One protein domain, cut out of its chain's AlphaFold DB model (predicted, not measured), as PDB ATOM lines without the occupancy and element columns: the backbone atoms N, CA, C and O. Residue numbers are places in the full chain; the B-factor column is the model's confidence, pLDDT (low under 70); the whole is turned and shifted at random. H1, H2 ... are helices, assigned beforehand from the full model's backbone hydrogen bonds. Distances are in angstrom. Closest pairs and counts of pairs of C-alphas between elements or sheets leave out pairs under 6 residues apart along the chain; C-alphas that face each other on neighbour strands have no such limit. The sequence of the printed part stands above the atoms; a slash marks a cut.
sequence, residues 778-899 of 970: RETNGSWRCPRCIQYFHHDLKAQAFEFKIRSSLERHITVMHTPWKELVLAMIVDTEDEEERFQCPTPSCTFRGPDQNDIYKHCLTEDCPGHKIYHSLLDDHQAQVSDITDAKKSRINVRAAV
ATOM      1  N   ARG A 778     178.882 145.731  22.731       83.00
ATOM      2  CA  ARG A 778     177.800 145.989  23.680       83.00
ATOM      3  C   ARG A 778     176.560 146.355  22.883       83.00
ATOM      4  O   ARG A 778     176.645 147.144  21.943       83.00
ATOM      5  N   GLU A 779     175.421 145.818  23.296       82.75
ATOM      6  CA  GLU A 779     174.136 146.297  22.800       82.75
ATOM      7  C   GLU A 779     173.973 147.784  23.149       82.75
ATOM      8  O   GLU A 779     174.631 148.308  24.056       82.75
ATOM      9  N   THR A 780     173.069 148.476  22.458       77.31
ATOM     10  CA  THR A 780     172.806 149.917  22.669       77.31
ATOM     11  C   THR A 780     172.477 150.268  24.125       77.31
ATOM     12  O   THR A 780     172.729 151.386  24.566       77.31
ATOM     13  N   ASN A 781     171.975 149.304  24.899       84.94
ATOM     14  CA  ASN A 781     171.660 149.441  26.319       84.94
ATOM     15  C   ASN A 781     172.819 149.079  27.276       84.94
ATOM     16  O   ASN A 781     172.624 149.035  28.492       84.94
ATOM     17  N   GLY A 782     174.017 148.788  26.759       88.88
ATOM     18  CA  GLY A 782     175.191 148.398  27.543       88.88
ATOM     19  C   GLY A 782     175.182 146.952  28.056       88.88
ATOM     20  O   GLY A 782     176.080 146.584  28.820       88.88
ATOM     21  N   SER A 783     174.196 146.141  27.663       91.69
ATOM     22  CA  SER A 783     174.135 144.713  27.978       91.69
ATOM     23  C   SER A 783     174.923 143.865  26.975       91.69
ATOM     24  O   SER A 783     175.381 144.345  25.935       91.69
ATOM     25  N   TRP A 784     175.103 142.592  27.320       91.06
ATOM     26  CA  TRP A 784     175.739 141.593  26.471       91.06
ATOM     27  C   TRP A 784     174.742 140.494  26.133       91.06
ATOM     28  O   TRP A 784     173.979 140.065  27.001       91.06
ATOM     29  N   ARG A 785     174.805 139.975  24.909       89.81
ATOM     30  CA  ARG A 785     174.060 138.784  24.494       89.81
ATOM     31  C   ARG A 785     175.015 137.639  24.213       89.81
ATOM     32  O   ARG A 785     176.149 137.854  23.784       89.81
ATOM     33  N   CYS A 786     174.570 136.419  24.492       89.31
ATOM     34  CA  CYS A 786     175.377 135.241  24.221       89.31
ATOM     35  C   CYS A 786     175.385 134.953  22.712       89.31
ATOM     36  O   CYS A 786     174.324 134.644  22.167       89.31
ATOM     37  N   PRO A 787     176.544 135.011  22.026       85.12
ATOM     38  CA  PRO A 787     176.602 134.766  20.587       85.12
ATOM     39  C   PRO A 787     176.176 133.339  20.237       85.12
ATOM     40  O   PRO A 787     175.561 133.130  19.197       85.12
ATOM     41  N   ARG A 788     176.428 132.367  21.126       85.00
ATOM     42  CA  ARG A 788     175.964 130.989  20.939       85.00
ATOM     43  C   ARG A 788     174.443 130.877  21.072       85.00
ATOM     44  O   ARG A 788     173.820 130.300  20.196       85.00
ATOM     45  N   CYS A 789     173.812 131.505  22.072       85.31
ATOM     46  CA  CYS A 789     172.340 131.560  22.134       85.31
ATOM     47  C   CYS A 789     171.720 132.253  20.919       85.31
ATOM     48  O   CYS A 789     170.661 131.835  20.467       85.31
ATOM     49  N   ILE A 790     172.375 133.288  20.381       83.44
ATOM     50  CA  ILE A 790     171.933 133.943  19.143       83.44
ATOM     51  C   ILE A 790     172.059 132.988  17.950       83.44
ATOM     52  O   ILE A 790     171.183 132.978  17.098       83.44
ATOM     53  N   GLN A 791     173.105 132.163  17.872       76.50
ATOM     54  CA  GLN A 791     173.201 131.139  16.825       76.50
ATOM     55  C   GLN A 791     172.101 130.073  16.949       76.50
ATOM     56  O   GLN A 791     171.668 129.526  15.943       76.50
ATOM     57  N   TYR A 792     171.594 129.820  18.159       71.81
ATOM     58  CA  TYR A 792     170.527 128.841  18.430       71.81
ATOM     59  C   TYR A 792     169.106 129.409  18.277       71.81
ATOM     60  O   TYR A 792     168.130 128.826  18.756       71.81
ATOM     61  N   PHE A 793     168.995 130.546  17.585       67.81
ATOM     62  CA  PHE A 793     167.809 131.383  17.406       67.81
ATOM     63  C   PHE A 793     166.539 130.650  16.954       67.81
ATOM     64  O   PHE A 793     165.440 131.071  17.305       67.81
ATOM     65  N   HIS A 794     166.659 129.545  16.221       65.25
ATOM     66  CA  HIS A 794     165.501 128.873  15.632       65.25
ATOM     67  C   HIS A 794     164.675 128.040  16.624       65.25
ATOM     68  O   HIS A 794     163.580 127.600  16.275       65.25
ATOM     69  N   HIS A 795     165.159 127.807  17.851       65.75
ATOM     70  CA  HIS A 795     164.588 126.753  18.701       65.75
ATOM     71  C   HIS A 795     164.165 127.191  20.114       65.75
ATOM     72  O   HIS A 795     163.271 126.561  20.673       65.75
ATOM     73  N   ASP A 796     164.711 128.287  20.661       70.88
ATOM     74  CA  ASP A 796     164.282 128.864  21.950       70.88
ATOM     75  C   ASP A 796     164.256 130.406  21.911       70.88
ATOM     76  O   ASP A 796     165.245 131.092  22.188       70.88
ATOM     77  N   LEU A 797     163.079 130.966  21.609       71.12
ATOM     78  CA  LEU A 797     162.842 132.416  21.570       71.12
ATOM     79  C   LEU A 797     163.102 133.107  22.922       71.12
ATOM     80  O   LEU A 797     163.400 134.303  22.957       71.12
ATOM     81  N   LYS A 798     163.004 132.390  24.053       76.06
ATOM     82  CA  LYS A 798     163.241 132.976  25.382       76.06
ATOM     83  C   LYS A 798     164.730 133.135  25.663       76.06
ATOM     84  O   LYS A 798     165.119 134.133  26.269       76.06
ATOM     85  N   ALA A 799     165.562 132.202  25.199       71.88
ATOM     86  CA  ALA A 799     167.017 132.300  25.325       71.88
ATOM     87  C   ALA A 799     167.586 133.507  24.558       71.88
ATOM     88  O   ALA A 799     168.557 134.120  25.002       71.88
ATOM     89  N   GLN A 800     166.947 133.899  23.452       71.56
ATOM     90  CA  GLN A 800     167.360 135.034  22.624       71.56
ATOM     91  C   GLN A 800     167.244 136.389  23.340       71.56
ATOM     92  O   GLN A 800     168.108 137.252  23.193       71.56
ATOM     93  N   ALA A 801     166.173 136.588  24.110       78.00
ATOM     94  CA  ALA A 801     165.922 137.847  24.808       78.00
ATOM     95  C   ALA A 801     166.759 137.997  26.090       78.00
ATOM     96  O   ALA A 801     166.675 139.025  26.767       78.00
ATOM     97  N   PHE A 802     167.542 136.977  26.461       86.81
ATOM     98  CA  PHE A 802     168.291 137.004  27.705       86.81
ATOM     99  C   PHE A 802     169.535 137.889  27.584       86.81
ATOM    100  O   PHE A 802     170.528 137.552  26.939       86.81
ATOM    101  N   GLU A 803     169.483 139.030  28.263       91.12
ATOM    102  CA  GLU A 803     170.559 140.012  28.292       91.12
ATOM    103  C   GLU A 803     171.349 139.939  29.601       91.12
ATOM    104  O   GLU A 803     170.809 139.933  30.713       91.12
ATOM    105  N   PHE A 804     172.674 139.937  29.481       92.31
ATOM    106  CA  PHE A 804     173.590 139.925  30.610       92.31
ATOM    107  C   PHE A 804     174.076 141.343  30.896       92.31
ATOM    108  O   PHE A 804     174.825 141.932  30.121       92.31
ATOM    109  N   LYS A 805     173.715 141.886  32.064       92.25
ATOM    110  CA  LYS A 805     174.164 143.226  32.498       92.25
ATOM    111  C   LYS A 805     175.674 143.325  32.739       92.25
ATOM    112  O   LYS A 805     176.233 144.414  32.723       92.25
ATOM    113  N   ILE A 806     176.326 142.200  33.032       89.94
ATOM    114  CA  ILE A 806     177.746 142.143  33.387       89.94
ATOM    115  C   ILE A 806     178.387 140.994  32.615       89.94
ATOM    116  O   ILE A 806     177.861 139.879  32.608       89.94
ATOM    117  N   ARG A 807     179.558 141.248  32.026       84.69
ATOM    118  CA  ARG A 807     180.333 140.278  31.238       84.69
ATOM    119  C   ARG A 807     180.594 138.959  31.975       84.69
ATOM    120  O   ARG A 807     180.451 137.896  31.392       84.69
ATOM    121  N   SER A 808     180.902 139.009  33.270       84.69
ATOM    122  CA  SER A 808     181.149 137.800  34.070       84.69
ATOM    123  C   SER A 808     179.917 136.894  34.210       84.69
ATOM    124  O   SER A 808     180.058 135.685  34.405       84.69
ATOM    125  N   SER A 809     178.704 137.447  34.095       89.69
ATOM    126  CA  SER A 809     177.470 136.658  34.038       89.69
ATOM    127  C   SER A 809     177.308 135.973  32.683       89.69
ATOM    128  O   SER A 809     176.909 134.812  32.661       89.69
ATOM    129  N   LEU A 810     177.667 136.654  31.586       90.25
ATOM    130  CA  LEU A 810     177.696 136.055  30.249       90.25
ATOM    131  C   LEU A 810     178.728 134.924  30.175       90.25
ATOM    132  O   LEU A 810     178.403 133.825  29.748       90.25
ATOM    133  N   GLU A 811     179.950 135.162  30.651       85.12
ATOM    134  CA  GLU A 811     181.010 134.147  30.705       85.12
ATOM    135  C   GLU A 811     180.563 132.910  31.487       85.12
ATOM    136  O   GLU A 811     180.737 131.780  31.028       85.12
ATOM    137  N   ARG A 812     179.924 133.107  32.647       85.94
ATOM    138  CA  ARG A 812     179.362 131.999  33.425       85.94
ATOM    139  C   ARG A 812     178.272 131.272  32.649       85.94
ATOM    140  O   ARG A 812     178.247 130.050  32.675       85.94
ATOM    141  N   HIS A 813     177.378 132.001  31.992       90.38
ATOM    142  CA  HIS A 813     176.321 131.397  31.195       90.38
ATOM    143  C   HIS A 813     176.886 130.560  30.047       90.38
ATOM    144  O   HIS A 813     176.489 129.412  29.922       90.38
ATOM    145  N   ILE A 814     177.859 131.075  29.292       87.94
ATOM    146  CA  ILE A 814     178.563 130.305  28.258       87.94
ATOM    147  C   ILE A 814     179.154 129.038  28.869       87.94
ATOM    148  O   ILE A 814     178.877 127.936  28.423       87.94
ATOM    149  N   THR A 815     179.875 129.175  29.975       83.81
ATOM    150  CA  THR A 815     180.515 128.025  30.620       83.81
ATOM    151  C   THR A 815     179.509 126.966  31.109       83.81
ATOM    152  O   THR A 815     179.819 125.784  31.078       83.81
ATOM    153  N   VAL A 816     178.316 127.358  31.569       85.88
ATOM    154  CA  VAL A 816     177.321 126.435  32.159       85.88
ATOM    155  C   VAL A 816     176.337 125.882  31.126       85.88
ATOM    156  O   VAL A 816     175.951 124.719  31.205       85.88
ATOM    157  N   MET A 817     175.887 126.723  30.198       88.31
ATOM    158  CA  MET A 817     174.793 126.419  29.270       88.31
ATOM    159  C   MET A 817     175.290 125.950  27.903       88.31
ATOM    160  O   MET A 817     174.510 125.366  27.163       88.31
ATOM    161  N   HIS A 818     176.564 126.177  27.584       87.94
ATOM    162  CA  HIS A 818     177.169 125.830  26.298       87.94
ATOM    163  C   HIS A 818     178.249 124.753  26.458       87.94
ATOM    164  O   HIS A 818     179.369 124.879  25.961       87.94
ATOM    165  N   THR A 819     177.922 123.707  27.221       87.94
ATOM    166  CA  THR A 819     178.737 122.487  27.289       87.94
ATOM    167  C   THR A 819     178.389 121.572  26.115       87.94
ATOM    168  O   THR A 819     177.249 121.621  25.653       87.94
ATOM    169  N   PRO A 820     179.299 120.681  25.675       88.44
ATOM    170  CA  PRO A 820     178.986 119.701  24.635       88.44
ATOM    171  C   PRO A 820     177.691 118.928  24.913       88.44
ATOM    172  O   PRO A 820     176.871 118.778  24.017       88.44
ATOM    173  N   TRP A 821     177.453 118.533  26.172       92.50
ATOM    174  CA  TRP A 821     176.202 117.900  26.603       92.50
ATOM    175  C   TRP A 821     174.964 118.767  26.356       92.50
ATOM    176  O   TRP A 821     173.983 118.283  25.807       92.50
ATOM    177  N   LYS A 822     174.989 120.048  26.747       90.00
ATOM    178  CA  LYS A 822     173.849 120.958  26.548       90.00
ATOM    179  C   LYS A 822     173.653 121.341  25.085       90.00
ATOM    180  O   LYS A 822     172.527 121.598  24.677       90.00
ATOM    181  N   GLU A 823     174.730 121.360  24.307       88.62
ATOM    182  CA  GLU A 823     174.706 121.639  22.871       88.62
ATOM    183  C   GLU A 823     174.251 120.433  22.037       88.62
ATOM    184  O   GLU A 823     173.885 120.622  20.877       88.62
ATOM    185  N   LEU A 824     174.174 119.221  22.613       89.38
ATOM    186  CA  LEU A 824     173.620 118.044  21.928       89.38
ATOM    187  C   LEU A 824     172.212 118.289  21.394       89.38
ATOM    188  O   LEU A 824     171.891 117.769  20.331       89.38
ATOM    189  N   VAL A 825     171.409 119.119  22.072       87.81
ATOM    190  CA  VAL A 825     170.056 119.482  21.620       87.81
ATOM    191  C   VAL A 825     170.038 119.967  20.167       87.81
ATOM    192  O   VAL A 825     169.080 119.723  19.451       87.81
ATOM    193  N   LEU A 826     171.115 120.593  19.693       81.31
ATOM    194  CA  LEU A 826     171.217 121.101  18.324       81.31
ATOM    195  C   LEU A 826     171.375 119.982  17.305       81.31
ATOM    196  O   LEU A 826     170.826 120.066  16.216       81.31
ATOM    197  N   ALA A 827     172.124 118.943  17.668       85.69
ATOM    198  CA  ALA A 827     172.266 117.748  16.850       85.69
ATOM    199  C   ALA A 827     171.020 116.852  16.941       85.69
ATOM    200  O   ALA A 827     170.849 115.963  16.114       85.69
ATOM    201  N   MET A 828     170.172 117.072  17.955       91.44
ATOM    202  CA  MET A 828     168.934 116.325  18.135       91.44
ATOM    203  C   MET A 828     167.793 116.867  17.283       91.44
ATOM    204  O   MET A 828     166.859 116.130  17.011       91.44
ATOM    205  N   ILE A 829     167.810 118.135  16.879       88.19
ATOM    206  CA  ILE A 829     166.673 118.723  16.164       88.19
ATOM    207  C   ILE A 829     166.657 118.244  14.716       88.19
ATOM    208  O   ILE A 829     167.659 118.335  14.010       88.19
ATOM    209  N   VAL A 830     165.494 117.775  14.273       89.19
ATOM    210  CA  VAL A 830     165.258 117.373  12.886       89.19
ATOM    211  C   VAL A 830     164.272 118.348  12.254       89.19
ATOM    212  O   VAL A 830     163.283 118.724  12.881       89.19
ATOM    213  N   ASP A 831     164.533 118.754  11.010       84.19
ATOM    214  CA  ASP A 831     163.570 119.514  10.205       84.19
ATOM    215  C   ASP A 831     162.426 118.574   9.793       84.19
ATOM    216  O   ASP A 831     162.474 117.897   8.764       84.19
ATOM    217  N   THR A 832     161.414 118.476  10.652       84.06
ATOM    218  CA  THR A 832     160.161 117.764  10.388       84.06
ATOM    219  C   THR A 832     158.988 118.676  10.726       84.06
ATOM    220  O   THR A 832     159.044 119.436  11.691       84.06
ATOM    221  N   GLU A 833     157.932 118.613   9.914       84.44
ATOM    222  CA  GLU A 833     156.676 119.327  10.175       84.44
ATOM    223  C   GLU A 833     155.880 118.701  11.333       84.44
ATOM    224  O   GLU A 833     154.989 119.347  11.882       84.44
ATOM    225  N   ASP A 834     156.205 117.462  11.714       84.00
ATOM    226  CA  ASP A 834     155.590 116.768  12.838       84.00
ATOM    227  C   ASP A 834     156.244 117.207  14.155       84.00
ATOM    228  O   ASP A 834     157.405 116.893  14.445       84.00
ATOM    229  N   GLU A 835     155.491 117.963  14.958       79.12
ATOM    230  CA  GLU A 835     155.942 118.430  16.270       79.12
ATOM    231  C   GLU A 835     156.209 117.265  17.243       79.12
ATOM    232  O   GLU A 835     157.009 117.434  18.167       79.12
ATOM    233  N   GLU A 836     155.610 116.081  17.031       79.75
ATOM    234  CA  GLU A 836     155.814 114.895  17.878       79.75
ATOM    235  C   GLU A 836     157.156 114.185  17.611       79.75
ATOM    236  O   GLU A 836     157.665 113.476  18.481       79.75
ATOM    237  N   GLU A 837     157.783 114.431  16.454       82.62
ATOM    238  CA  GLU A 837     159.079 113.859  16.050       82.62
ATOM    239  C   GLU A 837     160.196 114.907  15.930       82.62
ATOM    240  O   GLU A 837     161.215 114.699  15.264       82.62
ATOM    241  N   ARG A 838     160.025 116.055  16.589       87.06
ATOM    242  CA  ARG A 838     160.935 117.201  16.477       87.06
ATOM    243  C   ARG A 838     162.386 116.891  16.859       87.06
ATOM    244  O   ARG A 838     163.298 117.579  16.389       87.06
ATOM    245  N   PHE A 839     162.609 115.893  17.713       92.81
ATOM    246  CA  PHE A 839     163.942 115.505  18.152       92.81
ATOM    247  C   PHE A 839     164.265 114.046  17.792       92.81
ATOM    248  O   PHE A 839     163.431 113.155  17.927       92.81
ATOM    249  N   GLN A 840     165.506 113.790  17.380       95.31
ATOM    250  CA  GLN A 840     166.081 112.484  17.074       95.31
ATOM    251  C   GLN A 840     167.408 112.304  17.816       95.31
ATOM    252  O   GLN A 840     168.131 113.259  18.092       95.31
ATOM    253  N   CYS A 841     167.755 111.062  18.141       95.94
ATOM    254  CA  CYS A 841     169.081 110.734  18.650       95.94
ATOM    255  C   CYS A 841     170.178 111.185  17.660       95.94
ATOM    256  O   CYS A 841     170.109 110.824  16.485       95.94
ATOM    257  N   PRO A 842     171.227 111.907  18.104       95.00
ATOM    258  CA  PRO A 842     172.243 112.411  17.186       95.00
ATOM    259  C   PRO A 842     173.214 111.329  16.699       95.00
ATOM    260  O   PRO A 842     174.015 111.577  15.802       95.00
ATOM    261  N   THR A 843     173.177 110.122  17.272       94.00
ATOM    262  CA  THR A 843     173.965 108.989  16.771       94.00
ATOM    263  C   THR A 843     173.451 108.590  15.383       94.00
ATOM    264  O   THR A 843     172.303 108.161  15.291       94.00
ATOM    265  N   PRO A 844     174.273 108.614  14.315       93.19
ATOM    266  CA  PRO A 844     173.797 108.343  12.952       93.19
ATOM    267  C   PRO A 844     173.140 106.969  12.753       93.19
ATOM    268  O   PRO A 844     172.290 106.809  11.886       93.19
ATOM    269  N   SER A 845     173.531 105.966  13.547       93.94
ATOM    270  CA  SER A 845     172.959 104.614  13.510       93.94
ATOM    271  C   SER A 845     171.703 104.439  14.370       93.94
ATOM    272  O   SER A 845     171.133 103.351  14.401       93.94
ATOM    273  N   CYS A 846     171.270 105.480  15.082       95.81
ATOM    274  CA  CYS A 846     170.120 105.430  15.964       95.81
ATOM    275  C   CYS A 846     168.906 106.127  15.340       95.81
ATOM    276  O   CYS A 846     168.969 107.284  14.925       95.81
ATOM    277  N   THR A 847     167.775 105.427  15.304       96.12
ATOM    278  CA  THR A 847     166.518 105.916  14.716       96.12
ATOM    279  C   THR A 847     165.518 106.433  15.751       96.12
ATOM    280  O   THR A 847     164.405 106.791  15.380       96.12
ATOM    281  N   PHE A 848     165.881 106.470  17.038       96.62
ATOM    282  CA  PHE A 848     164.976 106.917  18.098       96.62
ATOM    283  C   PHE A 848     164.599 108.394  17.929       96.62
ATOM    284  O   PHE A 848     165.482 109.244  17.788       96.62
ATOM    285  N   ARG A 849     163.295 108.679  17.987       96.25
ATOM    286  CA  ARG A 849     162.695 110.016  17.904       96.25
ATOM    287  C   ARG A 849     161.772 110.260  19.089       96.25
ATOM    288  O   ARG A 849     161.269 109.307  19.683       96.25
ATOM    289  N   GLY A 850     161.557 111.525  19.427       93.06
ATOM    290  CA  GLY A 850     160.663 111.904  20.509       93.06
ATOM    291  C   GLY A 850     160.243 113.377  20.481       93.06
ATOM    292  O   GLY A 850     160.898 114.200  19.833       93.06
ATOM    293  N   PRO A 851     159.176 113.712  21.226       91.12
ATOM    294  CA  PRO A 851     158.585 115.050  21.232       91.12
ATOM    295  C   PRO A 851     159.366 116.051  22.102       91.12
ATOM    296  O   PRO A 851     159.266 117.260  21.901       91.12
ATOM    297  N   ASP A 852     160.157 115.572  23.072       91.06
ATOM    298  CA  ASP A 852     160.960 116.393  23.988       91.06
ATOM    299  C   ASP A 852     162.448 116.003  23.914       91.06
ATOM    300  O   ASP A 852     162.814 114.825  23.916       91.06
ATOM    301  N   GLN A 853     163.331 117.007  23.948       91.94
ATOM    302  CA  GLN A 853     164.774 116.836  24.152       91.94
ATOM    303  C   GLN A 853     165.094 115.930  25.352       91.94
ATOM    304  O   GLN A 853     166.066 115.178  25.316       91.94
ATOM    305  N   ASN A 854     164.289 115.969  26.421       93.81
ATOM    306  CA  ASN A 854     164.510 115.142  27.608       93.81
ATOM    307  C   ASN A 854     164.342 113.651  27.320       93.81
ATOM    308  O   ASN A 854     165.023 112.838  27.945       93.81
ATOM    309  N   ASP A 855     163.462 113.289  26.389       94.31
ATOM    310  CA  ASP A 855     163.263 111.895  26.008       94.31
ATOM    311  C   ASP A 855     164.450 111.392  25.191       94.31
ATOM    312  O   ASP A 855     164.940 110.289  25.444       94.31
ATOM    313  N   ILE A 856     165.009 112.240  24.319       95.81
ATOM    314  CA  ILE A 856     166.258 111.917  23.623       95.81
ATOM    315  C   ILE A 856     167.425 111.814  24.606       95.81
ATOM    316  O   ILE A 856     168.183 110.856  24.522       95.81
ATOM    317  N   TYR A 857     167.559 112.722  25.580       95.50
ATOM    318  CA  TYR A 857     168.609 112.615  26.602       95.50
ATOM    319  C   TYR A 857     168.515 111.311  27.394       95.50
ATOM    320  O   TYR A 857     169.535 110.658  27.600       95.50
ATOM    321  N   LYS A 858     167.312 110.911  27.826       96.12
ATOM    322  CA  LYS A 858     167.112 109.633  28.525       96.12
ATOM    323  C   LYS A 858     167.519 108.466  27.637       96.12
ATOM    324  O   LYS A 858     168.284 107.624  28.091       96.12
ATOM    325  N   HIS A 859     167.060 108.451  26.386       96.56
ATOM    326  CA  HIS A 859     167.424 107.424  25.416       96.56
ATOM    327  C   HIS A 859     168.938 107.368  25.169       96.56
ATOM    328  O   HIS A 859     169.528 106.297  25.210       96.56
ATOM    329  N   CYS A 860     169.598 108.512  24.988       96.69
ATOM    330  CA  CYS A 860     171.047 108.599  24.811       96.69
ATOM    331  C   CYS A 860     171.835 108.000  25.985       96.69
ATOM    332  O   CYS A 860     173.012 107.715  25.820       96.69
ATOM    333  N   LEU A 861     171.227 107.809  27.155       96.81
ATOM    334  CA  LEU A 861     171.867 107.203  28.323       96.81
ATOM    335  C   LEU A 861     171.476 105.730  28.527       96.81
ATOM    336  O   LEU A 861     172.052 105.086  29.408       96.81
ATOM    337  N   THR A 862     170.532 105.181  27.752       96.75
ATOM    338  CA  THR A 862     170.184 103.753  27.814       96.75
ATOM    339  C   THR A 862     171.147 102.914  26.981       96.75
ATOM    340  O   THR A 862     171.687 103.373  25.977       96.75
ATOM    341  N   GLU A 863     171.340 101.652  27.370       96.50
ATOM    342  CA  GLU A 863     172.203 100.710  26.639       96.50
ATOM    343  C   GLU A 863     171.733 100.464  25.192       96.50
ATOM    344  O   GLU A 863     172.546 100.130  24.332       96.50
ATOM    345  N   ASP A 864     170.446 100.705  24.908       96.06
ATOM    346  CA  ASP A 864     169.848 100.594  23.571       96.06
ATOM    347  C   ASP A 864     170.384 101.638  22.579       96.06
ATOM    348  O   ASP A 864     170.289 101.457  21.363       96.06
ATOM    349  N   CYS A 865     170.944 102.750  23.066       96.50
ATOM    350  CA  CYS A 865     171.577 103.742  22.212       96.50
ATOM    351  C   CYS A 865     173.011 103.300  21.862       96.50
ATOM    352  O   CYS A 865     173.849 103.164  22.760       96.50
ATOM    353  N   PRO A 866     173.379 103.164  20.570       94.38
ATOM    354  CA  PRO A 866     174.746 102.792  20.190       94.38
ATOM    355  C   PRO A 866     175.806 103.793  20.680       94.38
ATOM    356  O   PRO A 866     176.957 103.426  20.900       94.38
ATOM    357  N   GLY A 867     175.415 105.058  20.872       92.06
ATOM    358  CA  GLY A 867     176.274 106.132  21.365       92.06
ATOM    359  C   GLY A 867     176.315 106.294  22.887       92.06
ATOM    360  O   GLY A 867     176.973 107.224  23.353       92.06
ATOM    361  N   HIS A 868     175.654 105.440  23.682       94.75
ATOM    362  CA  HIS A 868     175.429 105.721  25.108       94.75
ATOM    363  C   HIS A 868     176.700 105.982  25.917       94.75
ATOM    364  O   HIS A 868     176.715 106.870  26.763       94.75
ATOM    365  N   LYS A 869     177.801 105.278  25.625       90.00
ATOM    366  CA  LYS A 869     179.087 105.494  26.311       90.00
ATOM    367  C   LYS A 869     179.629 106.910  26.107       90.00
ATOM    368  O   LYS A 869     180.141 107.512  27.046       90.00
ATOM    369  N   ILE A 870     179.492 107.443  24.892       89.56
ATOM    370  CA  ILE A 870     179.907 108.813  24.563       89.56
ATOM    371  C   ILE A 870     179.027 109.796  25.336       89.56
ATOM    372  O   ILE A 870     179.534 110.722  25.960       89.56
ATOM    373  N   TYR A 871     177.713 109.578  25.342       93.56
ATOM    374  CA  TYR A 871     176.760 110.464  26.008       93.56
ATOM    375  C   TYR A 871     176.885 110.464  27.535       93.56
ATOM    376  O   TYR A 871     176.827 111.540  28.124       93.56
ATOM    377  N   HIS A 872     177.144 109.314  28.165       91.88
ATOM    378  CA  HIS A 872     177.503 109.244  29.589       91.88
ATOM    379  C   HIS A 872     178.757 110.069  29.881       91.88
ATOM    380  O   HIS A 872     178.716 110.936  30.746       91.88
ATOM    381  N   SER A 873     179.817 109.915  29.077       85.12
ATOM    382  CA  SER A 873     181.035 110.725  29.228       85.12
ATOM    383  C   SER A 873     180.755 112.229  29.122       85.12
ATOM    384  O   SER A 873     181.265 113.008  29.922       85.12
ATOM    385  N   LEU A 874     179.926 112.656  28.162       88.00
ATOM    386  CA  LEU A 874     179.567 114.070  28.000       88.00
ATOM    387  C   LEU A 874     178.736 114.601  29.179       88.00
ATOM    388  O   LEU A 874     178.912 115.755  29.585       88.00
ATOM    389  N   LEU A 875     177.821 113.790  29.717       93.38
ATOM    390  CA  LEU A 875     177.025 114.142  30.892       93.38
ATOM    391  C   LEU A 875     177.907 114.267  32.135       93.38
ATOM    392  O   LEU A 875     177.780 115.258  32.856       93.38
ATOM    393  N   ASP A 876     178.805 113.311  32.357       85.31
ATOM    394  CA  ASP A 876     179.745 113.318  33.477       85.31
ATOM    395  C   ASP A 876     180.641 114.563  33.425       85.31
ATOM    396  O   ASP A 876     180.767 115.283  34.421       85.31
ATOM    397  N   ASP A 877     181.168 114.904  32.245       79.81
ATOM    398  CA  ASP A 877     181.947 116.127  32.029       79.81
ATOM    399  C   ASP A 877     181.130 117.393  32.332       79.81
ATOM    400  O   ASP A 877     181.614 118.319  32.993       79.81
ATOM    401  N   HIS A 878     179.867 117.439  31.897       88.69
ATOM    402  CA  HIS A 878     178.971 118.554  32.202       88.69
ATOM    403  C   HIS A 878     178.687 118.672  33.703       88.69
ATOM    404  O   HIS A 878     178.741 119.775  34.254       88.69
ATOM    405  N   GLN A 879     178.393 117.561  34.380       89.12
ATOM    406  CA  GLN A 879     178.129 117.546  35.816       89.12
ATOM    407  C   GLN A 879     179.361 117.972  36.615       89.12
ATOM    408  O   GLN A 879     179.237 118.802  37.519       89.12
ATOM    409  N   ALA A 880     180.548 117.491  36.238       77.44
ATOM    410  CA  ALA A 880     181.812 117.917  36.823       77.44
ATOM    411  C   ALA A 880     182.015 119.433  36.656       77.44
ATOM    412  O   ALA A 880     182.243 120.143  37.636       77.44
ATOM    413  N   GLN A 881     181.814 119.960  35.444       79.88
ATOM    414  CA  GLN A 881     181.941 121.392  35.161       79.88
ATOM    415  C   GLN A 881     180.940 122.249  35.957       79.88
ATOM    416  O   GLN A 881     181.292 123.311  36.478       79.88
ATOM    417  N   VAL A 882     179.685 121.810  36.079       82.44
ATOM    418  CA  VAL A 882     178.655 122.513  36.864       82.44
ATOM    419  C   VAL A 882     178.968 122.461  38.361       82.44
ATOM    420  O   VAL A 882     178.799 123.473  39.055       82.44
ATOM    421  N   SER A 883     179.445 121.319  38.858       82.50
ATOM    422  CA  SER A 883     179.879 121.143  40.246       82.50
ATOM    423  C   SER A 883     181.017 122.108  40.586       82.50
ATOM    424  O   SER A 883     180.886 122.907  41.518       82.50
ATOM    425  N   ASP A 884     182.051 122.172  39.743       74.50
ATOM    426  CA  ASP A 884     183.199 123.073  39.900       74.50
ATOM    427  C   ASP A 884     182.787 124.546  39.991       74.50
ATOM    428  O   ASP A 884     183.275 125.306  40.838       74.50
ATOM    429  N   ILE A 885     181.853 124.975  39.140       75.88
ATOM    430  CA  ILE A 885     181.335 126.350  39.135       75.88
ATOM    431  C   ILE A 885     180.519 126.627  40.399       75.88
ATOM    432  O   ILE A 885     180.599 127.722  40.974       75.88
ATOM    433  N   THR A 886     179.739 125.647  40.847       79.69
ATOM    434  CA  THR A 886     178.908 125.752  42.048       79.69
ATOM    435  C   THR A 886     179.775 125.835  43.303       79.69
ATOM    436  O   THR A 886     179.552 126.706  44.149       79.69
ATOM    437  N   ASP A 887     180.827 125.029  43.391       74.12
ATOM    438  CA  ASP A 887     181.778 125.033  44.501       74.12
ATOM    439  C   ASP A 887     182.676 126.282  44.480       74.12
ATOM    440  O   ASP A 887     182.928 126.907  45.520       74.12
ATOM    441  N   ALA A 888     183.055 126.773  43.296       67.50
ATOM    442  CA  ALA A 888     183.693 128.081  43.144       67.50
ATOM    443  C   ALA A 888     182.783 129.231  43.622       67.50
ATOM    444  O   ALA A 888     183.257 130.204  44.217       67.50
ATOM    445  N   LYS A 889     181.466 129.137  43.404       72.31
ATOM    446  CA  LYS A 889     180.498 130.124  43.903       72.31
ATOM    447  C   LYS A 889     180.358 130.049  45.424       72.31
ATOM    448  O   LYS A 889     180.415 131.098  46.067       72.31
ATOM    449  N   LYS A 890     180.239 128.849  46.003       70.12
ATOM    450  CA  LYS A 890     180.195 128.643  47.464       70.12
ATOM    451  C   LYS A 890     181.456 129.184  48.140       70.12
ATOM    452  O   LYS A 890     181.359 129.962  49.083       70.12
ATOM    453  N   SER A 891     182.637 128.866  47.608       64.31
ATOM    454  CA  SER A 891     183.905 129.376  48.147       64.31
ATOM    455  C   SER A 891     184.017 130.902  48.053       64.31
ATOM    456  O   SER A 891     184.448 131.526  49.018       64.31
ATOM    457  N   ARG A 892     183.565 131.537  46.960       61.72
ATOM    458  CA  ARG A 892     183.503 133.010  46.863       61.72
ATOM    459  C   ARG A 892     182.534 133.630  47.862       61.72
ATOM    460  O   ARG A 892     182.869 134.664  48.424       61.72
ATOM    461  N   ILE A 893     181.367 133.027  48.084       63.75
ATOM    462  CA  ILE A 893     180.411 133.492  49.100       63.75
ATOM    463  C   ILE A 893     181.051 133.406  50.489       63.75
ATOM    464  O   ILE A 893     180.992 134.376  51.234       63.75
ATOM    465  N   ASN A 894     181.751 132.311  50.794       48.84
ATOM    466  CA  ASN A 894     182.441 132.131  52.073       48.84
ATOM    467  C   ASN A 894     183.609 133.116  52.254       48.84
ATOM    468  O   ASN A 894     183.780 133.682  53.330       48.84
ATOM    469  N   VAL A 895     184.393 133.373  51.200       46.41
ATOM    470  CA  VAL A 895     185.467 134.382  51.227       46.41
ATOM    471  C   VAL A 895     184.881 135.782  51.366       46.41
ATOM    472  O   VAL A 895     185.366 136.552  52.182       46.41
ATOM    473  N   ARG A 896     183.827 136.115  50.617       43.28
ATOM    474  CA  ARG A 896     183.177 137.423  50.695       43.28
ATOM    475  C   ARG A 896     182.557 137.644  52.072       43.28
ATOM    476  O   ARG A 896     182.837 138.668  52.668       43.28
ATOM    477  N   ALA A 897     181.861 136.662  52.641       47.69
ATOM    478  CA  ALA A 897     181.367 136.720  54.019       47.69
ATOM    479  C   ALA A 897     182.494 136.941  55.050       47.69
ATOM    480  O   ALA A 897     182.280 137.596  56.065       47.69
ATOM    481  N   ALA A 898     183.709 136.458  54.768       43.06
ATOM    482  CA  ALA A 898     184.890 136.689  55.599       43.06
ATOM    483  C   ALA A 898     185.619 138.028  55.324       43.06
ATOM    484  O   ALA A 898     186.470 138.421  56.122       43.06
ATOM    485  N   VAL A 899     185.331 138.716  54.211       40.41
ATOM    486  CA  VAL A 899     186.054 139.916  53.729       40.41
ATOM    487  C   VAL A 899     185.176 141.183  53.700       40.41
ATOM    488  O   VAL A 899     185.718 142.286  53.786       40.41
TER     489      VAL A 899
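Overview. This is residues 778 to 899 of the 970 residues of an uncharacterized protein of Galerina marginata (strain CBS 339.88) (UniProt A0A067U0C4). One long helix, H6, makes the long side of a flat, loose model; H3 and H4 follow it, H1 and H2 lie beyond them, and residues 886 to 899 stick out. H5 and the long loop of residues 829 to 852 gather near the other end of H6. The printed part has 122 residues with six named helices, H1 to H6, and no named strand: all helix, radius of gyration of the C-alphas 17.5 A, spans 54 by 35 by 18 A.

Along the chain. H6, residues 868 to 899, runs 45.8 A from C-alpha 868 at (175.429, 105.721, 25.108) to C-alpha 899 at (186.054, 139.916, 53.729). H3, residues 807 to 817, is 15.1 A long; H4, residues 820 to 828, 12.4 A; H5, residues 853 to 860, 10.4 A. H1 is residues 787 to 791, H2 residues 797 to 800.

Arrangement. H6 touches H4 with residues 871 to 878 alone, at a steep tilt of 44 degrees, opposite ways; the closest C-alphas, of Trp 821 and Leu 874, are 5.3 A apart. H3 is close to H6 but not clearly touching, closest C-alphas Val 816 and Val 882, 6.3 A. H4 and H5 only just touch, with 3 pairs of C-alphas within 8 A, closest Val 825 and Gln 853, 6.4 A. H1 and H2 only just touch, also with 3 pairs, closest Ile 790 and Gln 800, 5.8 A. Every O i to N i+4 pair is within hydrogen-bond range in H1, H3, H5 and H6; in H4 2 of 5 are, beside 5 of 6 O i to N i+3 pairs, and H2 is too short for an i+4 pair.

Size, cuts and confidence. The C-alphas farthest apart, of Glu 833 and Val 899, are 56.4 A apart. The printed part has no cut; the link H4 to H5 is long, 24 residues. pLDDT is under 70 at residues 793 to 795, 888 and 891 to 899.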